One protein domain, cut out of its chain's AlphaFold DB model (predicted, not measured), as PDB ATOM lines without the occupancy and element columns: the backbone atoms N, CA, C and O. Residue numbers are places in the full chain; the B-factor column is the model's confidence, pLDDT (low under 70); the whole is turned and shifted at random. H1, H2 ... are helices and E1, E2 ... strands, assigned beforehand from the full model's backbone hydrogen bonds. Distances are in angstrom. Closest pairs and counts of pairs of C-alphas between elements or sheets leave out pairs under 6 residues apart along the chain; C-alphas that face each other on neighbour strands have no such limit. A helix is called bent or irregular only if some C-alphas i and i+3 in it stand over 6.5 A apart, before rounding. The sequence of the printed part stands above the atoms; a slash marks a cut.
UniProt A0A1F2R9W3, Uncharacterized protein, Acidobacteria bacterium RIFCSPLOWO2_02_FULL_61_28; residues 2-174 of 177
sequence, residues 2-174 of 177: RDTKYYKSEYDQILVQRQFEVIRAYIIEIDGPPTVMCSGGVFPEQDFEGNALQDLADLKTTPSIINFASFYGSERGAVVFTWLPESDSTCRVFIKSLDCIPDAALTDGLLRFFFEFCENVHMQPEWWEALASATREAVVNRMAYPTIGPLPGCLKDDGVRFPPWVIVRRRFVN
ATOM      1  N   ARG A   2     187.453 292.667 198.082       88.06
ATOM      2  CA  ARG A   2     187.603 291.646 199.144       88.06
ATOM      3  C   ARG A   2     189.017 291.053 199.171       88.06
ATOM      4  O   ARG A   2     189.673 291.102 200.203       88.06
ATOM      5  N   ASP A   3     189.493 290.570 198.030       89.38
ATOM      6  CA  ASP A   3     190.727 289.772 197.946       89.38
ATOM      7  C   ASP A   3     191.976 290.631 198.184       89.38
ATOM      8  O   ASP A   3     192.869 290.251 198.930       89.38
ATOM      9  N   THR A   4     191.983 291.872 197.686       86.31
ATOM     10  CA  THR A   4     193.034 292.856 198.002       86.31
ATOM     11  C   THR A   4     193.134 293.145 199.503       86.31
ATOM     12  O   THR A   4     194.234 293.317 200.020       86.31
ATOM     13  N   LYS A   5     192.003 293.201 200.224       92.56
ATOM     14  CA  LYS A   5     192.007 293.398 201.684       92.56
ATOM     15  C   LYS A   5     192.547 292.172 202.415       92.56
ATOM     16  O   LYS A   5     193.278 292.351 203.383       92.56
ATOM     17  N   TYR A   6     192.199 290.972 201.946       94.00
ATOM     18  CA  TYR A   6     192.740 289.718 202.468       94.00
ATOM     19  C   TYR A   6     194.268 289.707 202.353       94.00
ATOM     20  O   TYR A   6     194.952 289.720 203.370       94.00
ATOM     21  N   TYR A   7     194.815 289.849 201.143       95.06
ATOM     22  CA  TYR A   7     196.268 289.826 200.960       95.06
ATOM     23  C   TYR A   7     196.983 290.968 201.675       95.06
ATOM     24  O   TYR A   7     198.060 290.763 202.226       95.06
ATOM     25  N   LYS A   8     196.388 292.168 201.724       95.00
ATOM     26  CA  LYS A   8     196.960 293.266 202.507       95.00
ATOM     27  C   LYS A   8     197.087 292.902 203.991       95.00
ATOM     28  O   LYS A   8     198.126 293.195 204.568       95.00
ATOM     29  N   SER A   9     196.069 292.277 204.588       96.25
ATOM     30  CA  SER A   9     196.134 291.784 205.972       96.25
ATOM     31  C   SER A   9     197.314 290.835 206.162       96.25
ATOM     32  O   SER A   9     198.118 291.044 207.068       96.25
ATOM     33  N   GLU A  10     197.451 289.841 205.285       96.44
ATOM     34  CA  GLU A  10     198.503 288.828 205.407       96.44
ATOM     35  C   GLU A  10     199.905 289.439 205.269       96.44
ATOM     36  O   GLU A  10     200.777 289.211 206.110       96.44
ATOM     37  N   TYR A  11     200.120 290.304 204.270       96.44
ATOM     38  CA  TYR A  11     201.397 291.003 204.108       96.44
ATOM     39  C   TYR A  11     201.691 291.980 205.258       96.44
ATOM     40  O   TYR A  11     202.841 292.066 205.692       96.44
ATOM     41  N   ASP A  12     200.686 292.692 205.782       97.25
ATOM     42  CA  ASP A  12     200.863 293.598 206.924       97.25
ATOM     43  C   ASP A  12     201.282 292.815 208.181       97.25
ATOM     44  O   ASP A  12     202.179 293.250 208.908       97.25
ATOM     45  N   GLN A  13     200.690 291.639 208.428       97.25
ATOM     46  CA  GLN A  13     201.080 290.772 209.543       97.25
ATOM     47  C   GLN A  13     202.531 290.302 209.407       97.25
ATOM     48  O   GLN A  13     203.308 290.452 210.354       97.25
ATOM     49  N   ILE A  14     202.917 289.811 208.225       97.06
ATOM     50  CA  ILE A  14     204.293 289.389 207.931       97.06
ATOM     51  C   ILE A  14     205.277 290.545 208.145       97.06
ATOM     52  O   ILE A  14     206.326 290.358 208.761       97.06
ATOM     53  N   LEU A  15     204.931 291.749 207.684       96.88
ATOM     54  CA  LEU A  15     205.764 292.940 207.827       96.88
ATOM     55  C   LEU A  15     205.960 293.331 209.299       96.88
ATOM     56  O   LEU A  15     207.093 293.566 209.725       96.88
ATOM     57  N   VAL A  16     204.877 293.387 210.083       97.94
ATOM     58  CA  VAL A  16     204.920 293.743 211.512       97.94
ATOM     59  C   VAL A  16     205.706 292.707 212.314       97.94
ATOM     60  O   VAL A  16     206.501 293.072 213.182       97.94
ATOM     61  N   GLN A  17     205.518 291.423 212.007       97.50
ATOM     62  CA  GLN A  17     206.197 290.314 212.679       97.50
ATOM     63  C   GLN A  17     207.610 290.048 212.135       97.50
ATOM     64  O   GLN A  17     208.354 289.284 212.745       97.50
ATOM     65  N   ARG A  18     208.000 290.706 211.032       96.44
ATOM     66  CA  ARG A  18     209.288 290.556 210.330       96.44
ATOM     67  C   ARG A  18     209.569 289.132 209.824       96.44
ATOM     68  O   ARG A  18     210.724 288.719 209.790       96.44
ATOM     69  N   GLN A  19     208.530 288.410 209.407       96.12
ATOM     70  CA  GLN A  19     208.604 287.015 208.938       96.12
ATOM     71  C   GLN A  19     208.842 286.919 207.422       96.12
ATOM     72  O   GLN A  19     208.070 286.320 206.669       96.12
ATOM     73  N   PHE A  20     209.891 287.576 206.928       94.44
ATOM     74  CA  PHE A  20     210.150 287.677 205.485       94.44
ATOM     75  C   PHE A  20     210.519 286.336 204.837       94.44
ATOM     76  O   PHE A  20     210.355 286.168 203.630       94.44
ATOM     77  N   GLU A  21     210.984 285.370 205.625       95.25
ATOM     78  CA  GLU A  21     211.295 284.002 205.208       95.25
ATOM     79  C   GLU A  21     210.080 283.229 204.678       95.25
ATOM     80  O   GLU A  21     210.243 282.259 203.943       95.25
ATOM     81  N   VAL A  22     208.865 283.666 205.016       95.88
ATOM     82  CA  VAL A  22     207.621 283.061 204.521       95.88
ATOM     83  C   VAL A  22     207.342 283.474 203.072       95.88
ATOM     84  O   VAL A  22     206.698 282.733 202.327       95.88
ATOM     85  N   ILE A  23     207.833 284.644 202.649       97.12
ATOM     86  CA  ILE A  23     207.608 285.168 201.301       97.12
ATOM     87  C   ILE A  23     208.454 284.376 200.315       97.12
ATOM     88  O   ILE A  23     209.675 284.272 200.446       97.12
ATOM     89  N   ARG A  24     207.802 283.858 199.282       97.88
ATOM     90  CA  ARG A  24     208.460 283.150 198.189       97.88
ATOM     91  C   ARG A  24     208.855 284.151 197.136       97.88
ATOM     92  O   ARG A  24     208.100 285.089 196.884       97.88
ATOM     93  N   ALA A  25     210.007 283.940 196.510       98.00
ATOM     94  CA  ALA A  25     210.423 284.794 195.415       98.00
ATOM     95  C   ALA A  25     211.096 284.037 194.277       98.00
ATOM     96  O   ALA A  25     211.815 283.059 194.486       98.00
ATOM     97  N   TYR A  26     210.903 284.555 193.072       98.62
ATOM     98  CA  TYR A  26     211.705 284.235 191.905       98.62
ATOM     99  C   TYR A  26     212.373 285.513 191.412       98.62
ATOM    100  O   TYR A  26     211.708 286.526 191.197       98.62
ATOM    101  N   ILE A  27     213.699 285.475 191.303       98.06
ATOM    102  CA  ILE A  27     214.529 286.644 191.017       98.06
ATOM    103  C   ILE A  27     215.307 286.386 189.736       98.06
ATOM    104  O   ILE A  27     216.033 285.394 189.642       98.06
ATOM    105  N   ILE A  28     215.192 287.321 188.799       98.56
ATOM    106  CA  ILE A  28     215.962 287.391 187.562       98.56
ATOM    107  C   ILE A  28     216.883 288.609 187.676       98.56
ATOM    108  O   ILE A  28     216.400 289.735 187.754       98.56
ATOM    109  N   GLU A  29     218.193 288.390 187.713       98.19
ATOM    110  CA  GLU A  29     219.214 289.442 187.761       98.19
ATOM    111  C   GLU A  29     219.677 289.784 186.341       98.19
ATOM    112  O   GLU A  29     219.941 288.892 185.531       98.19
ATOM    113  N   ILE A  30     219.778 291.080 186.050       98.19
ATOM    114  CA  ILE A  30     220.073 291.648 184.733       98.19
ATOM    115  C   ILE A  30     221.360 292.472 184.816       98.19
ATOM    116  O   ILE A  30     221.598 293.191 185.793       98.19
ATOM    117  N   ASP A  31     222.195 292.376 183.783       97.31
ATOM    118  CA  ASP A  31     223.373 293.222 183.639       97.31
ATOM    119  C   ASP A  31     222.962 294.630 183.190       97.31
ATOM    120  O   ASP A  31     222.559 294.841 182.046       97.31
ATOM    121  N   GLY A  32     223.037 295.590 184.114       95.38
ATOM    122  CA  GLY A  32     222.588 296.964 183.896       95.38
ATOM    123  C   GLY A  32     221.095 297.202 184.181       95.38
ATOM    124  O   GLY A  32     220.382 296.306 184.640       95.38
ATOM    125  N   PRO A  33     220.615 298.444 183.983       95.81
ATOM    126  CA  PRO A  33     219.227 298.814 184.243       95.81
ATOM    127  C   PRO A  33     218.271 298.166 183.227       95.81
ATOM    128  O   PRO A  33     218.546 298.212 182.027       95.81
ATOM    129  N   PRO A  34     217.123 297.607 183.663       97.12
ATOM    130  CA  PRO A  34     216.086 297.163 182.740       97.12
ATOM    131  C   PRO A  34     215.583 298.353 181.918       97.12
ATOM    132  O   PRO A  34     215.287 299.414 182.469       97.12
ATOM    133  N   THR A  35     215.450 298.178 180.603       97.62
ATOM    134  CA  THR A  35     214.950 299.244 179.710       97.62
ATOM    135  C   THR A  35     213.481 299.586 179.960       97.62
ATOM    136  O   THR A  35     213.023 300.663 179.583       97.62
ATOM    137  N   VAL A  36     212.756 298.678 180.617       97.56
ATOM    138  CA  VAL A  36     211.374 298.838 181.058       97.56
ATOM    139  C   VAL A  36     211.288 298.427 182.524       97.56
ATOM    140  O   VAL A  36     211.730 297.339 182.894       97.56
ATOM    141  N   MET A  37     210.716 299.304 183.341       97.31
ATOM    142  CA  MET A  37     210.501 299.111 184.769       97.31
ATOM    143  C   MET A  37     209.028 299.300 185.120       97.31
ATOM    144  O   MET A  37     208.352 300.177 184.585       97.31
ATOM    145  N   CYS A  38     208.530 298.480 186.030       96.62
ATOM    146  CA  CYS A  38     207.146 298.491 186.476       96.62
ATOM    147  C   CYS A  38     207.001 297.714 187.787       96.62
ATOM    148  O   CYS A  38     207.905 296.984 188.205       96.62
ATOM    149  N   SER A  39     205.858 297.851 188.448       96.56
ATOM    150  CA  SER A  39     205.558 297.066 189.645       96.56
ATOM    151  C   SER A  39     204.064 296.895 189.821       96.56
ATOM    152  O   SER A  39     203.329 297.874 189.735       96.56
ATOM    153  N   GLY A  40     203.608 295.700 190.156       94.56
ATOM    154  CA  GLY A  40     202.187 295.450 190.325       94.56
ATOM    155  C   GLY A  40     201.901 294.101 190.952       94.56
ATOM    156  O   GLY A  40     202.800 293.395 191.407       94.56
ATOM    157  N   GLY A  41     200.622 293.751 190.972       93.94
ATOM    158  CA  GLY A  41     200.148 292.433 191.362       93.94
ATOM    159  C   GLY A  41     199.066 291.979 190.402       93.94
ATOM    160  O   GLY A  41     198.234 292.782 189.983       93.94
ATOM    161  N   VAL A  42     199.097 290.700 190.045       94.31
ATOM    162  CA  VAL A  42     198.128 290.076 189.137       94.31
ATOM    163  C   VAL A  42     197.604 288.789 189.748       94.31
ATOM    164  O   VAL A  42     198.288 288.139 190.541       94.31
ATOM    165  N   PHE A  43     196.398 288.410 189.346       95.12
ATOM    166  CA  PHE A  43     195.834 287.093 189.611       95.12
ATOM    167  C   PHE A  43     196.002 286.273 188.327       95.12
ATOM    168  O   PHE A  43     195.198 286.431 187.412       95.12
ATOM    169  N   PRO A  44     197.089 285.494 188.173       95.00
ATOM    170  CA  PRO A  44     197.419 284.900 186.884       95.00
ATOM    171  C   PRO A  44     196.392 283.828 186.513       95.00
ATOM    172  O   PRO A  44     196.342 282.783 187.153       95.00
ATOM    173  N   GLU A  45     195.579 284.092 185.489       94.75
ATOM    174  CA  GLU A  45     194.584 283.156 184.933       94.75
ATOM    175  C   GLU A  45     195.204 282.127 183.990       94.75
ATOM    176  O   GLU A  45     194.618 281.075 183.750       94.75
ATOM    177  N   GLN A  46     196.397 282.418 183.470       95.56
ATOM    178  CA  GLN A  46     197.112 281.580 182.518       95.56
ATOM    179  C   GLN A  46     198.631 281.677 182.695       95.56
ATOM    180  O   GLN A  46     199.137 282.640 183.276       95.56
ATOM    181  N   ASP A  47     199.346 280.684 182.181       97.12
ATOM    182  CA  ASP A  47     200.808 280.636 182.147       97.12
ATOM    183  C   ASP A  47     201.389 281.129 180.800       97.12
ATOM    184  O   ASP A  47     200.653 281.548 179.901       97.12
ATOM    185  N   PHE A  48     202.718 281.095 180.640       97.25
ATOM    186  CA  PHE A  48     203.390 281.536 179.403       97.25
ATOM    187  C   PHE A  48     203.194 280.588 178.203       97.25
ATOM    188  O   PHE A  48     203.540 280.939 177.073       97.25
ATOM    189  N   GLU A  49     202.606 279.408 178.411       96.31
ATOM    190  CA  GLU A  49     202.208 278.471 177.353       96.31
ATOM    191  C   GLU A  49     200.715 278.609 176.985       96.31
ATOM    192  O   GLU A  49     200.264 278.067 175.967       96.31
ATOM    193  N   GLY A  50     199.962 279.404 177.754       95.06
ATOM    194  CA  GLY A  50     198.525 279.631 177.609       95.06
ATOM    195  C   GLY A  50     197.658 278.601 178.338       95.06
ATOM    196  O   GLY A  50     196.461 278.519 178.059       95.06
ATOM    197  N   ASN A  51     198.231 277.803 179.243       96.44
ATOM    198  CA  ASN A  51     197.466 276.884 180.083       96.44
ATOM    199  C   ASN A  51     196.723 277.674 181.165       96.44
ATOM    200  O   ASN A  51     197.317 278.536 181.808       96.44
ATOM    201  N   ALA A  52     195.447 277.360 181.397       95.50
ATOM    202  CA  ALA A  52     194.656 277.993 182.451       95.50
ATOM    203  C   ALA A  52     195.153 277.588 183.852       95.50
ATOM    204  O   ALA A  52     195.425 276.413 184.104       95.50
ATOM    205  N   LEU A  53     195.235 278.553 184.769       96.12
ATOM    206  CA  LEU A  53     195.764 278.374 186.127       96.12
ATOM    207  C   LEU A  53     194.714 278.546 187.226       96.12
ATOM    208  O   LEU A  53     194.807 277.893 188.266       96.12
ATOM    209  N   GLN A  54     193.748 279.440 187.026       94.88
ATOM    210  CA  GLN A  54     192.643 279.686 187.954       94.88
ATOM    211  C   GLN A  54     191.489 280.386 187.230       94.88
ATOM    212  O   GLN A  54     191.696 280.991 186.181       94.88
ATOM    213  N   ASP A  55     190.293 280.306 187.809       91.75
ATOM    214  CA  ASP A  55     189.081 280.961 187.315       91.75
ATOM    215  C   ASP A  55     188.702 282.118 188.250       91.75
ATOM    216  O   ASP A  55     188.270 281.892 189.383       91.75
ATOM    217  N   LEU A  56     188.859 283.364 187.790       90.94
ATOM    218  CA  LEU A  56     188.512 284.547 188.590       90.94
ATOM    219  C   LEU A  56     186.998 284.760 188.729       90.94
ATOM    220  O   LEU A  56     186.573 285.581 189.546       90.94
ATOM    221  N   ALA A  57     186.174 284.029 187.971       90.31
ATOM    222  CA  ALA A  57     184.726 284.037 188.134       90.31
ATOM    223  C   ALA A  57     184.256 283.154 189.308       90.31
ATOM    224  O   ALA A  57     183.106 283.288 189.742       90.31
ATOM    225  N   ASP A  58     185.116 282.292 189.871       89.94
ATOM    226  CA  ASP A  58     184.779 281.513 191.064       89.94
ATOM    227  C   ASP A  58     184.844 282.365 192.341       89.94
ATOM    228  O   ASP A  58     185.839 282.432 193.062       89.94
ATOM    229  N   LEU A  59     183.712 282.977 192.683       87.56
ATOM    230  CA  LEU A  59     183.585 283.838 193.862       87.56
ATOM    231  C   LEU A  59     183.683 283.091 195.207       87.56
ATOM    232  O   LEU A  59     183.701 283.742 196.263       87.56
ATOM    233  N   LYS A  60     183.715 281.749 195.200       88.81
ATOM    234  CA  LYS A  60     183.794 280.923 196.417       88.81
ATOM    235  C   LYS A  60     185.208 280.826 196.974       88.81
ATOM    236  O   LYS A  60     185.355 280.500 198.151       88.81
ATOM    237  N   THR A  61     186.221 281.103 196.160       89.19
ATOM    238  CA  THR A  61     187.628 281.013 196.550       89.19
ATOM    239  C   THR A  61     188.279 282.396 196.566       89.19
ATOM    240  O   THR A  61     187.742 283.374 196.035       89.19
ATOM    241  N   THR A  62     189.410 282.503 197.263       92.88
ATOM    242  CA  THR A  62     190.296 283.664 197.153       92.88
ATOM    243  C   THR A  62     191.316 283.347 196.062       92.88
ATOM    244  O   THR A  62     192.050 282.369 196.216       92.88
ATOM    245  N   PRO A  63     191.355 284.115 194.959       95.19
ATOM    246  CA  PRO A  63     192.260 283.835 193.853       95.19
ATOM    247  C   PRO A  63     193.711 284.061 194.269       95.19
ATOM    248  O   PRO A  63     194.012 285.015 194.985       95.19
ATOM    249  N   SER A  64     194.606 283.209 193.776       96.94
ATOM    250  CA  SER A  64     196.044 283.312 194.021       96.94
ATOM    251  C   SER A  64     196.610 284.568 193.369       96.94
ATOM    252  O   SER A  64     196.375 284.807 192.181       96.94
ATOM    253  N   ILE A  65     197.392 285.342 194.124       96.69
ATOM    254  CA  ILE A  65     198.053 286.560 193.643       96.69
ATOM    255  C   ILE A  65     199.565 286.358 193.512       96.69
ATOM    256  O   ILE A  65     200.209 285.746 194.370       96.69
ATOM    257  N   ILE A  66     200.145 286.943 192.467       97.69
ATOM    258  CA  ILE A  66     201.587 287.131 192.342       97.69
ATOM    259  C   ILE A  66     201.894 288.618 192.193       97.69
ATOM    260  O   ILE A  66     201.307 289.311 191.362       97.69
ATOM    261  N   ASN A  67     202.812 289.112 193.016       97.50
ATOM    262  CA  ASN A  67     203.327 290.471 192.913       97.50
ATOM    263  C   ASN A  67     204.630 290.458 192.128       97.50
ATOM    264  O   ASN A  67     205.378 289.483 192.188       97.50
ATOM    265  N   PHE A  68     204.924 291.543 191.426       97.94
ATOM    266  CA  PHE A  68     206.167 291.700 190.695       97.94
ATOM    267  C   PHE A  68     206.682 293.132 190.753       97.94
ATOM    268  O   PHE A  68     205.917 294.088 190.882       97.94
ATOM    269  N   ALA A  69     207.994 293.273 190.628       97.88
ATOM    270  CA  ALA A  69     208.651 294.552 190.439       97.88
ATOM    271  C   ALA A  69     209.899 294.380 189.581       97.88
ATOM    272  O   ALA A  69     210.646 293.413 189.743       97.88
ATOM    273  N   SER A  70     210.144 295.344 188.704       97.94
ATOM    274  CA  SER A  70     211.402 295.501 187.991       97.94
ATOM    275  C   SER A  70     212.058 296.822 188.381       97.94
ATOM    276  O   SER A  70     211.410 297.867 188.434       97.94
ATOM    277  N   PHE A  71     213.340 296.766 188.733       97.00
ATOM    278  CA  PHE A  71     214.070 297.913 189.272       97.00
ATOM    279  C   PHE A  71     215.576 297.790 189.035       97.00
ATOM    280  O   PHE A  71     216.089 296.720 188.702       97.00
ATOM    281  N   TYR A  72     216.294 298.893 189.244       96.31
ATOM    282  CA  TYR A  72     217.754 298.936 189.219       96.31
ATOM    283  C   TYR A  72     218.313 299.174 190.624       96.31
ATOM    284  O   TYR A  72     218.069 300.210 191.239       96.31
ATOM    285  N   GLY A  73     219.075 298.207 191.133       89.31
ATOM    286  CA  GLY A  73     219.666 298.217 192.470       89.31
ATOM    287  C   GLY A  73     221.074 298.812 192.514       89.31
ATOM    288  O   GLY A  73     221.916 298.291 193.237       89.31
ATOM    289  N   SER A  74     221.354 299.858 191.734       81.69
ATOM    290  CA  SER A  74     222.653 300.552 191.575       81.69
ATOM    291  C   SER A  74     223.772 299.816 190.823       81.69
ATOM    292  O   SER A  74     224.505 300.480 190.093       81.69
ATOM    293  N   GLU A  75     223.872 298.488 190.921       90.50
ATOM    294  CA  GLU A  75     224.858 297.688 190.162       90.50
ATOM    295  C   GLU A  75     224.214 296.743 189.143       90.50
ATOM    296  O   GLU A  75     224.794 296.452 188.098       90.50
ATOM    297  N   ARG A  76     223.014 296.239 189.447       95.00
ATOM    298  CA  ARG A  76     222.292 295.262 188.626       95.00
ATOM    299  C   ARG A  76     220.821 295.621 188.529       95.00
ATOM    300  O   ARG A  76     220.233 296.160 189.473       95.00
ATOM    301  N   GLY A  77     220.232 295.297 187.388       97.69
ATOM    302  CA  GLY A  77     218.791 295.250 187.220       97.69
ATOM    303  C   GLY A  77     218.226 293.982 187.841       97.69
ATOM    304  O   GLY A  77     218.918 292.969 187.953       97.69
ATOM    305  N   ALA A  78     216.963 294.024 188.239       98.00
ATOM    306  CA  ALA A  78     216.255 292.842 188.688       98.00
ATOM    307  C   ALA A  78     214.803 292.864 188.223       98.00
ATOM    308  O   ALA A  78     214.184 293.925 188.169       98.00
ATOM    309  N   VAL A  79     214.262 291.676 187.958       98.44
ATOM    310  CA  VAL A  79     212.823 291.411 187.978       98.44
ATOM    311  C   VAL A  79     212.559 290.409 189.087       98.44
ATOM    312  O   VAL A  79     213.150 289.330 189.119       98.44
ATOM    313  N   VAL A  80     211.689 290.782 190.016       98.31
ATOM    314  CA  VAL A  80     211.358 289.983 191.189       98.31
ATOM    315  C   VAL A  80     209.878 289.680 191.155       98.31
ATOM    316  O   VAL A  80     209.074 290.603 191.085       98.31
ATOM    317  N   PHE A  81     209.532 288.403 191.252       98.62
ATOM    318  CA  PHE A  81     208.174 287.933 191.493       98.62
ATOM    319  C   PHE A  81     208.074 287.407 192.919       98.62
ATOM    320  O   PHE A  81     208.969 286.688 193.356       98.62
ATOM    321  N   THR A  82     206.995 287.727 193.630       98.25
ATOM    322  CA  THR A  82     206.769 287.294 195.017       98.25
ATOM    323  C   THR A  82     205.332 286.864 195.273       98.25
ATOM    324  O   THR A  82     204.404 287.472 194.738       98.25
ATOM    325  N   TRP A  83     205.145 285.858 196.124       98.19
ATOM    326  CA  TRP A  83     203.829 285.386 196.569       98.19
ATOM    327  C   TRP A  83     203.918 284.724 197.949       98.19
ATOM    328  O   TRP A  83     205.006 284.436 198.457       98.19
ATOM    329  N   LEU A  84     202.756 284.469 198.555       97.50
ATOM    330  CA  LEU A  84     202.642 283.749 199.823       97.50
ATOM    331  C   LEU A  84     202.441 282.242 199.599       97.50
ATOM    332  O   LEU A  84     201.875 281.858 198.575       97.50
ATOM    333  N   PRO A  85     202.826 281.375 200.557       96.75
ATOM    334  CA  PRO A  85     202.661 279.923 200.457       96.75
ATOM    335  C   PRO A  85     201.272 279.421 200.081       96.75
ATOM    336  O   PRO A  85     201.163 278.402 199.413       96.75
ATOM    337  N   GLU A  86     200.225 280.130 200.476       95.38
ATOM    338  CA  GLU A  86     198.839 279.816 200.124       95.38
ATOM    339  C   GLU A  86     198.532 279.952 198.622       95.38
ATOM    340  O   GLU A  86     197.612 279.313 198.132       95.38
ATOM    341  N   SER A  87     199.314 280.743 197.875       97.12
ATOM    342  CA  SER A  87     199.136 280.972 196.429       97.12
ATOM    343  C   SER A  87     199.972 280.020 195.561       97.12
ATOM    344  O   SER A  87     200.130 280.212 194.355       97.12
ATOM    345  N   ASP A  88     200.553 278.985 196.170       96.06
ATOM    346  CA  ASP A  88     201.517 278.093 195.527       96.06
ATOM    347  C   ASP A  88     200.999 277.337 194.323       96.06
ATOM    348  O   ASP A  88     201.723 277.191 193.337       96.06
ATOM    349  N   SER A  89     199.773 276.828 194.434       95.00
ATOM    350  CA  SER A  89     199.152 275.980 193.419       95.00
ATOM    351  C   SER A  89     199.134 276.653 192.052       95.00
ATOM    352  O   SER A  89     199.240 275.977 191.036       95.00
ATOM    353  N   THR A  90     199.055 277.982 192.041       97.31
ATOM    354  CA  THR A  90     198.993 278.802 190.834       97.31
ATOM    355  C   THR A  90     200.346 279.462 190.562       97.31
ATOM    356  O   THR A  90     200.904 279.307 189.475       97.31
ATOM    357  N   CYS A  91     200.927 280.151 191.549       97.94
ATOM    358  CA  CYS A  91     202.130 280.958 191.341       97.94
ATOM    359  C   CYS A  91     203.364 280.114 191.001       97.94
ATOM    360  O   CYS A  91     204.183 280.543 190.190       97.94
ATOM    361  N   ARG A  92     203.496 278.890 191.540       97.31
ATOM    362  CA  ARG A  92     204.616 278.008 191.164       97.31
ATOM    363  C   ARG A  92     204.508 277.523 189.726       97.31
ATOM    364  O   ARG A  92     205.529 277.438 189.054       97.31
ATOM    365  N   VAL A  93     203.300 277.220 189.250       97.81
ATOM    366  CA  VAL A  93     203.079 276.790 187.861       97.81
ATOM    367  C   VAL A  93     203.366 277.949 186.908       97.81
ATOM    368  O   VAL A  93     204.141 277.783 185.967       97.81
ATOM    369  N   PHE A  94     202.853 279.144 187.221       98.38
ATOM    370  CA  PHE A  94     203.149 280.371 186.479       98.38
ATOM    371  C   PHE A  94     204.659 280.618 186.367       98.38
ATOM    372  O   PHE A  94     205.201 280.720 185.267       98.38
ATOM    373  N   ILE A  95     205.366 280.633 187.501       98.31
ATOM    374  CA  ILE A  95     206.810 280.884 187.537       98.31
ATOM    375  C   ILE A  95     207.610 279.775 186.855       98.31
ATOM    376  O   ILE A  95     208.606 280.072 186.205       98.31
ATOM    377  N   LYS A  96     207.180 278.515 186.946       97.75
ATOM    378  CA  LYS A  96     207.833 277.416 186.230       97.75
ATOM    379  C   LYS A  96     207.737 277.597 184.715       97.75
ATOM    380  O   LYS A  96     208.733 277.399 184.032       97.75
ATOM    381  N   SER A  97     206.579 278.015 184.197       98.19
ATOM    382  CA  SER A  97     206.435 278.304 182.762       98.19
ATOM    383  C   SER A  97     207.344 279.458 182.310       98.19
ATOM    384  O   SER A  97     207.955 279.375 181.249       98.19
ATOM    385  N   LEU A  98     207.514 280.488 183.151       98.44
ATOM    386  CA  LEU A  98     208.446 281.593 182.909       98.44
ATOM    387  C   LEU A  98     209.910 281.130 182.944       98.44
ATOM    388  O   LEU A  98     210.704 281.520 182.091       98.44
ATOM    389  N   ASP A  99     210.283 280.302 183.921       98.06
ATOM    390  CA  ASP A  99     211.648 279.785 184.069       98.06
ATOM    391  C   ASP A  99     212.055 278.871 182.901       98.06
ATOM    392  O   ASP A  99     213.212 278.881 182.483       98.06
ATOM    393  N   CYS A 100     211.097 278.163 182.294       97.75
ATOM    394  CA  CYS A 100     211.319 277.378 181.078       97.75
ATOM    395  C   CYS A 100     211.667 278.227 179.840       97.75
ATOM    396  O   CYS A 100     212.185 277.679 178.864       97.75
ATOM    397  N   ILE A 101     211.410 279.544 179.843       98.31
ATOM    398  CA  ILE A 101     211.770 280.422 178.722       98.31
ATOM    399  C   ILE A 101     213.300 280.581 178.680       98.31
ATOM    400  O   ILE A 101     213.884 281.037 179.669       98.31
ATOM    401  N   PRO A 102     213.977 280.274 177.555       97.69
ATOM    402  CA  PRO A 102     215.422 280.472 177.421       97.69
ATOM    403  C   PRO A 102     215.828 281.938 177.617       97.69
ATOM    404  O   PRO A 102     215.093 282.836 177.215       97.69
ATOM    405  N   ASP A 103     217.024 282.200 178.156       97.94
ATOM    406  CA  ASP A 103     217.519 283.572 178.395       97.94
ATOM    407  C   ASP A 103     217.425 284.474 177.156       97.94
ATOM    408  O   ASP A 103     217.011 285.624 177.265       97.94
ATOM    409  N   ALA A 104     217.712 283.929 175.971       96.25
ATOM    410  CA  ALA A 104     217.649 284.658 174.703       96.25
ATOM    411  C   ALA A 104     216.243 285.173 174.329       96.25
ATOM    412  O   ALA A 104     216.142 286.070 173.500       96.25
ATOM    413  N   ALA A 105     215.179 284.612 174.915       97.50
ATOM    414  CA  ALA A 105     213.785 284.998 174.680       97.50
ATOM    415  C   ALA A 105     213.101 285.563 175.941       97.50
ATOM    416  O   ALA A 105     211.933 285.954 175.903       97.50
ATOM    417  N   LEU A 106     213.804 285.610 177.077       98.25
ATOM    418  CA  LEU A 106     213.206 285.966 178.363       98.25
ATOM    419  C   LEU A 106     212.744 287.423 178.398       98.25
ATOM    420  O   LEU A 106     211.674 287.711 178.926       98.25
ATOM    421  N   THR A 107     213.518 288.337 177.807       98.38
ATOM    422  CA  THR A 107     213.124 289.748 177.692       98.38
ATOM    423  C   THR A 107     211.813 289.896 176.935       98.38
ATOM    424  O   THR A 107     210.943 290.635 177.385       98.38
ATOM    425  N   ASP A 108     211.615 289.141 175.854       98.25
ATOM    426  CA  ASP A 108     210.366 289.185 175.093       98.25
ATOM    427  C   ASP A 108     209.180 288.694 175.924       98.25
ATOM    428  O   ASP A 108     208.116 289.311 175.906       98.25
ATOM    429  N   GLY A 109     209.359 287.611 176.685       98.00
ATOM    430  CA  GLY A 109     208.347 287.108 177.614       98.00
ATOM    431  C   GLY A 109     208.002 288.119 178.713       98.00
ATOM    432  O   GLY A 109     206.830 288.411 178.946       98.00
ATOM    433  N   LEU A 110     209.014 288.703 179.356       98.38
ATOM    434  CA  LEU A 110     208.826 289.661 180.449       98.38
ATOM    435  C   LEU A 110     208.179 290.963 179.978       98.38
ATOM    436  O   LEU A 110     207.252 291.440 180.626       98.38
ATOM    437  N   LEU A 111     208.619 291.523 178.850       97.69
ATOM    438  CA  LEU A 111     208.038 292.756 178.319       97.69
ATOM    439  C   LEU A 111     206.604 292.553 177.849       97.69
ATOM    440  O   LEU A 111     205.746 293.382 178.137       97.69
ATOM    441  N   ARG A 112     206.317 291.422 177.201       96.19
ATOM    442  CA  ARG A 112     204.948 291.011 176.874       96.19
ATOM    443  C   ARG A 112     204.072 290.967 178.122       96.19
ATOM    444  O   ARG A 112     203.005 291.564 178.121       96.19
ATOM    445  N   PHE A 113     204.545 290.327 179.192       96.31
ATOM    446  CA  PHE A 113     203.842 290.294 180.473       96.31
ATOM    447  C   PHE A 113     203.643 291.699 181.068       96.31
ATOM    448  O   PHE A 113     202.537 292.029 181.488       96.31
ATOM    449  N   PHE A 114     204.669 292.553 181.059       96.25
ATOM    450  CA  PHE A 114     204.566 293.916 181.584       96.25
ATOM    451  C   PHE A 114     203.542 294.753 180.820       96.25
ATOM    452  O   PHE A 114     202.681 295.359 181.444       96.25
ATOM    453  N   PHE A 115     203.593 294.767 179.488       93.94
ATOM    454  CA  PHE A 115     202.665 295.562 178.682       93.94
ATOM    455  C   PHE A 115     201.239 295.002 178.656       93.94
ATOM    456  O   PHE A 115     200.313 295.748 178.358       93.94
ATOM    457  N   GLU A 116     201.061 293.715 178.950       92.12
ATOM    458  CA  GLU A 116     199.742 293.084 179.040       92.12
ATOM    459  C   GLU A 116     199.051 293.371 180.379       92.12
ATOM    460  O   GLU A 116     197.856 293.646 180.417       92.12
ATOM    461  N   PHE A 117     199.793 293.286 181.485       90.44
ATOM    462  CA  PHE A 117     199.196 293.239 182.823       90.44
ATOM    463  C   PHE A 117     199.507 294.447 183.709       90.44
ATOM    464  O   PHE A 117     199.037 294.511 184.846       90.44
ATOM    465  N   CYS A 118     200.324 295.388 183.241       90.19
ATOM    466  CA  CYS A 118     200.784 296.505 184.051       90.19
ATOM    467  C   CYS A 118     200.434 297.838 183.387       90.19
ATOM    468  O   CYS A 118     200.910 298.151 182.301       90.19
ATOM    469  N   GLU A 119     199.626 298.652 184.067       83.12
ATOM    470  CA  GLU A 119     199.302 300.007 183.601       83.12
ATOM    471  C   GLU A 119     200.429 301.006 183.923       83.12
ATOM    472  O   GLU A 119     200.644 301.979 183.201       83.12
ATOM    473  N   ASN A 120     201.189 300.767 184.996       87.00
ATOM    474  CA  ASN A 120     202.283 301.624 185.449       87.00
ATOM    475  C   ASN A 120     203.636 301.162 184.893       87.00
ATOM    476  O   ASN A 120     204.510 300.687 185.622       87.00
ATOM    477  N   VAL A 121     203.807 301.326 183.582       93.19
ATOM    478  CA  VAL A 121     205.066 301.032 182.892       93.19
ATOM    479  C   VAL A 121     205.885 302.307 182.686       93.19
ATOM    480  O   VAL A 121     205.403 303.305 182.152       93.19
ATOM    481  N   HIS A 122     207.156 302.255 183.075       94.62
ATOM    482  CA  HIS A 122     208.163 303.274 182.801       94.62
ATOM    483  C   HIS A 122     209.215 302.693 181.863       94.62
ATOM    484  O   HIS A 122     209.698 301.586 182.081       94.62
ATOM    485  N   MET A 123     209.587 303.428 180.819       95.62
ATOM    486  CA  MET A 123     210.514 302.936 179.800       95.62
ATOM    487  C   MET A 123     211.578 303.974 179.470       95.62
ATOM    488  O   MET A 123     211.319 305.178 179.504       95.62
ATOM    489  N   GLN A 124     212.778 303.500 179.151       96.62
ATOM    490  CA  GLN A 124     213.870 304.346 178.698       96.62
ATOM    491  C   GLN A 124     213.512 304.984 177.336       96.62
ATOM    492  O   GLN A 124     213.198 304.245 176.397       96.62
ATOM    493  N   PRO A 125     213.595 306.322 177.181       96.94
ATOM    494  CA  PRO A 125     213.234 306.992 175.929       96.94
ATOM    495  C   PRO A 125     214.048 306.514 174.724       96.94
ATOM    496  O   PRO A 125     213.482 306.237 173.670       96.94
ATOM    497  N   GLU A 126     215.365 306.352 174.874       97.25
ATOM    498  CA  GLU A 126     216.220 305.919 173.764       97.25
ATOM    499  C   GLU A 126     215.910 304.482 173.334       97.25
ATOM    500  O   GLU A 126     215.990 304.167 172.150       97.25
ATOM    501  N   TRP A 127     215.516 303.618 174.277       97.31
ATOM    502  CA  TRP A 127     215.066 302.262 173.963       97.31
ATOM    503  C   TRP A 127     213.779 302.295 173.139       97.31
ATOM    504  O   TRP A 127     213.703 301.619 172.116       97.31
ATOM    505  N   TRP A 128     212.800 303.105 173.553       97.50
ATOM    506  CA  TRP A 128     211.518 303.231 172.861       97.50
ATOM    507  C   TRP A 128     211.680 303.749 171.430       97.50
ATOM    508  O   TRP A 128     211.120 303.177 170.494       97.50
ATOM    509  N   GLU A 129     212.480 304.799 171.245       97.12
ATOM    510  CA  GLU A 129     212.698 305.392 169.922       97.12
ATOM    511  C   GLU A 129     213.547 304.514 168.996       97.12
ATOM    512  O   GLU A 129     213.427 304.617 167.774       97.12
ATOM    513  N   ALA A 130     214.365 303.618 169.554       96.88
ATOM    514  CA  ALA A 130     215.132 302.642 168.785       96.88
ATOM    515  C   ALA A 130     214.298 301.433 168.320       96.88
ATOM    516  O   ALA A 130     214.777 300.647 167.497       96.88
ATOM    517  N   LEU A 131     213.068 301.253 168.820       97.62
ATOM    518  CA  LEU A 131     212.207 300.155 168.385       97.62
ATOM    519  C   LEU A 131     211.786 300.323 166.921       97.62
ATOM    520  O   LEU A 131     211.385 301.400 166.469       97.62
ATOM    521  N   ALA A 132     211.780 299.206 166.191       96.88
ATOM    522  CA  ALA A 132     211.160 299.146 164.875       96.88
ATOM    523  C   ALA A 132     209.678 299.547 164.969       96.88
ATOM    524  O   ALA A 132     208.995 299.191 165.934       96.88
ATOM    525  N   SER A 133     209.163 300.243 163.950       96.75
ATOM    526  CA  SER A 133     207.781 300.746 163.951       96.75
ATOM    527  C   SER A 133     206.753 299.646 164.231       96.75
ATOM    528  O   SER A 133     205.885 299.847 165.068       96.75
ATOM    529  N   ALA A 134     206.917 298.457 163.639       96.38
ATOM    530  CA  ALA A 134     206.028 297.318 163.877       96.38
ATOM    531  C   ALA A 134     206.047 296.825 165.341       96.38
ATOM    532  O   ALA A 134     204.997 296.540 165.909       96.38
ATOM    533  N   THR A 135     207.222 296.762 165.980       97.00
ATOM    534  CA  THR A 135     207.351 296.388 167.403       97.00
ATOM    535  C   THR A 135     206.692 297.430 168.299       97.00
ATOM    536  O   THR A 135     205.956 297.091 169.222       97.00
ATOM    537  N   ARG A 136     206.924 298.712 168.007       96.38
ATOM    538  CA  ARG A 136     206.319 299.829 168.733       96.38
ATOM    539  C   ARG A 136     204.795 299.832 168.608       96.38
ATOM    540  O   ARG A 136     204.110 299.969 169.615       96.38
ATOM    541  N   GLU A 137     204.262 299.617 167.408       95.44
ATOM    542  CA  GLU A 137     202.819 299.464 167.176       95.44
ATOM    543  C   GLU A 137     202.238 298.272 167.946       95.44
ATOM    544  O   GLU A 137     201.177 298.404 168.551       95.44
ATOM    545  N   ALA A 138     202.939 297.134 167.998       94.12
ATOM    546  CA  ALA A 138     202.507 295.979 168.784       94.12
ATOM    547  C   ALA A 138     202.410 296.298 170.288       94.12
ATOM    548  O   ALA A 138     201.431 295.916 170.929       94.12
ATOM    549  N   VAL A 139     203.378 297.043 170.840       93.94
ATOM    550  CA  VAL A 139     203.322 297.516 172.236       93.94
ATOM    551  C   VAL A 139     202.138 298.458 172.450       93.94
ATOM    552  O   VAL A 139     201.366 298.252 173.384       93.94
ATOM    553  N   VAL A 140     201.957 299.457 171.575       92.38
ATOM    554  CA  VAL A 140     200.832 300.404 171.676       92.38
ATOM    555  C   VAL A 140     199.499 299.670 171.625       92.38
ATOM    556  O   VAL A 140     198.654 299.920 172.472       92.38
ATOM    557  N   ASN A 141     199.314 298.742 170.686       89.88
ATOM    558  CA  ASN A 141     198.071 297.980 170.555       89.88
ATOM    559  C   ASN A 141     197.779 297.129 171.795       89.88
ATOM    560  O   ASN A 141     196.625 297.033 172.204       89.88
ATOM    561  N   ARG A 142     198.815 296.548 172.409       89.06
ATOM    562  CA  ARG A 142     198.687 295.772 173.647       89.06
ATOM    563  C   ARG A 142     198.254 296.655 174.821       89.06
ATOM    564  O   ARG A 142     197.291 296.333 175.503       89.06
ATOM    565  N   MET A 143     198.893 297.811 174.994       87.38
ATOM    566  CA  MET A 143     198.521 298.780 176.036       87.38
ATOM    567  C   MET A 143     197.164 299.451 175.770       87.38
ATOM    568  O   MET A 143     196.460 299.839 176.699       87.38
ATOM    569  N   ALA A 144     196.787 299.593 174.498       82.81
ATOM    570  CA  ALA A 144     195.519 300.157 174.048       82.81
ATOM    571  C   ALA A 144     194.363 299.153 174.089       82.81
ATOM    572  O   ALA A 144     193.293 299.458 173.562       82.81
ATOM    573  N   TYR A 145     194.534 297.999 174.742       68.12
ATOM    574  CA  TYR A 145     193.477 297.018 174.971       68.12
ATOM    575  C   TYR A 145     192.827 297.142 176.372       68.12
ATOM    576  O   TYR A 145     192.900 296.213 177.173       68.12
ATOM    577  N   PRO A 146     192.118 298.238 176.720       54.16
ATOM    578  CA  PRO A 146     191.263 298.260 177.891       54.16
ATOM    579  C   PRO A 146     189.855 297.844 177.458       54.16
ATOM    580  O   PRO A 146     189.212 298.602 176.740       54.16
ATOM    581  N   THR A 147     189.361 296.657 177.847       48.66
ATOM    582  CA  THR A 147     187.933 296.456 178.232       48.66
ATOM    583  C   THR A 147     187.484 295.009 178.490       48.66
ATOM    584  O   THR A 147     186.471 294.852 179.164       48.66
ATOM    585  N   ILE A 148     188.171 293.958 178.015       50.28
ATOM    586  CA  ILE A 148     187.648 292.563 178.098       50.28
ATOM    587  C   ILE A 148     188.524 291.629 178.965       50.28
ATOM    588  O   ILE A 148     188.245 290.443 179.096       50.28
ATOM    589  N   GLY A 149     189.538 292.170 179.645       58.47
ATOM    590  CA  GLY A 149     190.514 291.360 180.379       58.47
ATOM    591  C   GLY A 149     191.526 290.685 179.440       58.47
ATOM    592  O   GLY A 149     191.430 290.840 178.218       58.47
ATOM    593  N   PRO A 150     192.525 289.981 179.995       66.62
ATOM    594  CA  PRO A 150     193.588 289.369 179.208       66.62
ATOM    595  C   PRO A 150     193.008 288.298 178.284       66.62
ATOM    596  O   PRO A 150     192.238 287.436 178.714       66.62
ATOM    597  N   LEU A 151     193.383 288.325 177.006       78.62
ATOM    598  CA  LEU A 151     192.917 287.314 176.057       78.62
ATOM    599  C   LEU A 151     193.523 285.938 176.393       78.62
ATOM    600  O   LEU A 151     194.693 285.859 176.781       78.62
ATOM    601  N   PRO A 152     192.790 284.827 176.194       85.81
ATOM    602  CA  PRO A 152     193.382 283.498 176.272       85.81
ATOM    603  C   PRO A 152     194.606 283.386 175.354       85.81
ATOM    604  O   PRO A 152     194.543 283.703 174.167       85.81
ATOM    605  N   GLY A 153     195.729 282.940 175.907       91.25
ATOM    606  CA  GLY A 153     197.016 282.846 175.228       91.25
ATOM    607  C   GLY A 153     197.791 284.160 175.086       91.25
ATOM    608  O   GLY A 153     198.785 284.162 174.363       91.25
ATOM    609  N   CYS A 154     197.405 285.265 175.738       91.81
ATOM    610  CA  CYS A 154     198.053 286.574 175.549       91.81
ATOM    611  C   CYS A 154     199.541 286.627 175.954       91.81
ATOM    612  O   CYS A 154     200.275 287.514 175.498       91.81
ATOM    613  N   LEU A 155     199.994 285.665 176.768       94.94
ATOM    614  CA  LEU A 155     201.391 285.498 177.177       94.94
ATOM    615  C   LEU A 155     202.214 284.567 176.285       94.94
ATOM    616  O   LEU A 155     203.439 284.548 176.413       94.94
ATOM    617  N   LYS A 156     201.580 283.825 175.373       96.56
ATOM    618  CA  LYS A 156     202.302 282.963 174.434       96.56
ATOM    619  C   LYS A 156     203.182 283.801 173.525       96.56
ATOM    620  O   LYS A 156     202.824 284.935 173.205       96.56
ATOM    621  N   ASP A 157     204.296 283.225 173.072       96.12
ATOM    622  CA  ASP A 157     205.144 283.861 172.064       96.12
ATOM    623  C   ASP A 157     204.328 284.198 170.798       96.12
ATOM    624  O   ASP A 157     203.711 283.330 170.182       96.12
ATOM    625  N   ASP A 158     204.326 285.479 170.439       94.50
ATOM    626  CA  ASP A 158     203.610 286.107 169.321       94.50
ATOM    627  C   ASP A 158     204.577 286.578 168.222       94.50
ATOM    628  O   ASP A 158     204.163 287.221 167.261       94.50
ATOM    629  N   GLY A 159     205.873 286.275 168.359       95.94
ATOM    630  CA  GLY A 159     206.907 286.664 167.404       95.94
ATOM    631  C   GLY A 159     207.428 288.095 167.562       95.94
ATOM    632  O   GLY A 159     208.374 288.454 166.860       95.94
ATOM    633  N   VAL A 160     206.882 288.910 168.473       96.38
ATOM    634  CA  VAL A 160     207.436 290.239 168.771       96.38
ATOM    635  C   VAL A 160     208.778 290.072 169.480       96.38
ATOM    636  O   VAL A 160     208.915 289.260 170.400       96.38
ATOM    637  N   ARG A 161     209.783 290.820 169.017       96.75
ATOM    638  CA  ARG A 161     211.158 290.775 169.523       96.75
ATOM    639  C   ARG A 161     211.596 292.146 170.005       96.75
ATOM    640  O   ARG A 161     211.360 293.151 169.327       96.75
ATOM    641  N   PHE A 162     212.281 292.161 171.138       97.12
ATOM    642  CA  PHE A 162     212.861 293.345 171.749       97.12
ATOM    643  C   PHE A 162     214.385 293.204 171.852       97.12
ATOM    644  O   PHE A 162     214.912 292.090 171.840       97.12
ATOM    645  N   PRO A 163     215.126 294.321 171.967       96.06
ATOM    646  CA  PRO A 163     216.531 294.264 172.352       96.06
ATOM    647  C   PRO A 163     216.688 293.477 173.667       96.06
ATOM    648  O   PRO A 163     216.049 293.849 174.657       96.06
ATOM    649  N   PRO A 164     217.488 292.395 173.695       96.56
ATOM    650  CA  PRO A 164     217.533 291.500 174.840       96.56
ATOM    651  C   PRO A 164     218.255 292.146 176.023       96.56
ATOM    652  O   PRO A 164     219.262 292.839 175.869       96.56
ATOM    653  N   TRP A 165     217.765 291.855 177.222       97.81
ATOM    654  CA  TRP A 165     218.499 292.072 178.459       97.81
ATOM    655  C   TRP A 165     219.519 290.954 178.646       97.81
ATOM    656  O   TRP A 165     219.252 289.789 178.353       97.81
ATOM    657  N   VAL A 166     220.686 291.296 179.180       97.88
ATOM    658  CA  VAL A 166     221.700 290.298 179.522       97.88
ATOM    659  C   VAL A 166     221.341 289.703 180.881       97.88
ATOM    660  O   VAL A 166     221.473 290.363 181.910       97.88
ATOM    661  N   ILE A 167     220.860 288.462 180.883       98.06
ATOM    662  CA  ILE A 167     220.493 287.750 182.110       98.06
ATOM    663  C   ILE A 167     221.763 287.235 182.792       98.06
ATOM    664  O   ILE A 167     222.546 286.496 182.202       98.06
ATOM    665  N   VAL A 168     221.967 287.632 184.046       97.31
ATOM    666  CA  VAL A 168     223.130 287.242 184.857       97.31
ATOM    667  C   VAL A 168     222.827 285.980 185.651       97.31
ATOM    668  O   VAL A 168     223.671 285.091 185.772       97.31
ATOM    669  N   ARG A 169     221.631 285.915 186.242       97.06
ATOM    670  CA  ARG A 169     221.239 284.829 187.140       97.06
ATOM    671  C   ARG A 169     219.726 284.739 187.278       97.06
ATOM    672  O   ARG A 169     219.042 285.754 187.323       97.06
ATOM    673  N   ARG A 170     219.227 283.518 187.470       97.75
ATOM    674  CA  ARG A 170     217.866 283.225 187.934       97.75
ATOM    675  C   ARG A 170     217.939 282.450 189.243       97.75
ATOM    676  O   ARG A 170     218.832 281.615 189.412       97.75
ATOM    677  N   ARG A 171     217.056 282.731 190.201       97.12
ATOM    678  CA  ARG A 171     217.007 281.974 191.461       97.12
ATOM    679  C   ARG A 171     215.639 281.977 192.118       97.12
ATOM    680  O   ARG A 171     214.931 282.980 192.115       97.12
ATOM    681  N   PHE A 172     215.351 280.862 192.773       97.25
ATOM    682  CA  PHE A 172     214.232 280.694 193.688       97.25
ATOM    683  C   PHE A 172     214.673 281.003 195.120       97.25
ATOM    684  O   PHE A 172     215.797 280.686 195.515       97.25
ATOM    685  N   VAL A 173     213.795 281.634 195.892       96.69
ATOM    686  CA  VAL A 173     214.017 281.995 197.295       96.69
ATOM    687  C   VAL A 173     212.831 281.497 198.111       96.69
ATOM    688  O   VAL A 173     211.682 281.728 197.738       96.69
ATOM    689  N   ASN A 174     213.123 280.817 199.222       92.12
ATOM    690  CA  ASN A 174     212.143 280.265 200.164       92.12
ATOM    691  C   ASN A 174     211.179 279.211 199.570       92.12
ATOM    692  O   ASN A 174     210.127 278.947 200.144       92.12
TER     693      ASN A 174
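AT A GLANCE: This is residues 2 to 174 of the 177 residues of an uncharacterized protein of Acidobacteria bacterium RIFCSPLOWO2_02_FULL_61_28 (UniProt A0A1F2R9W3). One twisted sheet of six strands makes a wall, with H2 and H3 over one face and no named helix over the other. H1 stands off the end of the sheet where E1 begins, while H4 follows edge strand E5 by a tight link and H5 packs on residues 115 to 116 of H3. The printed part has 173 residues, in the order H1 E1 E2 E3 E4 H2 H3 E5 H4 H5 E6; the sheet runs E5 E2 E3 E4 E1 E6, antiparallel throughout. The class is mixed, helices and strands, and the whole is compact, with a radius of gyration of the C-alphas of 16.3 A and spans of 46 by 39 by 26 A.

IN THESE COORDINATES: Find C-alpha 24 at (208.460, 283.150, 198.189), where E1, residues 24 to 31, begins its 23.1 A. E2 is residues 36 to 42, 17.8 A; E3 residues 66 to 72, 20.3 A; E4 residues 76 to 83, 22.4 A; E5 residues 121 to 123. E6, residues 167 to 173, 17.5 A, ends at C-alpha 173 (214.017, 281.995, 197.295). H1, residues 2 to 17, starts at (187.603, 291.646, 199.144) and runs 23.0 A. H2 is residues 85 to 99, 18.7 A; H3 residues 103 to 117, 21.2 A; H4 residues 125 to 130; H5 residues 133 to 143, 15.4 A. H2 and H3 are irregular: C-alphas 86 and 89 are 7.7 A apart, 104 and 107 7.4 A.

HOW THE PARTS SIT: Look first at E4 and E1, where N 26 and O 81 are 2.9 A apart, within hydrogen-bond range. E2, E3 and E4 form a meander, each strand the antiparallel neighbour of the one before; with E1, the antiparallel neighbour of E4, they make a Greek key. Pairing is staggered: E2 pairs with E5 over residues 36 to 38, N 37 to O 122 being 2.8 A, and with E3 over 39 to 42, N 40 to O 68 being 2.9 A. H2 and H3 are on the same face, making two layers, helices on one face of a sheet. H2, at a height of 8.4 A over the sheet, lies over E4 and E1. H3, at 9.4 A, runs slantwise to E2, 59 degrees on the local plane, only just short of across. H3 touches H5 with residues 115 to 116 alone; the closest C-alphas, Phe 115 and Met 143, are 5.9 A apart. H1 and H4 are not on the sheet and touch no helix. Every O i to N i+4 pair is within hydrogen-bond range in H1, H4 and H5, against 8 of 11 in H2 and 9 of 11 in H3.

THE WHOLE: The two farthest C-alphas, Gln 17 and Ser 133, are 49.9 A apart. The printed part has no cut. The links E2 to E3 and H5 to E6 are long, 23 residues each. Residues 145 to 150 are under 70 in pLDDT; the mean of the printed part is 94.0.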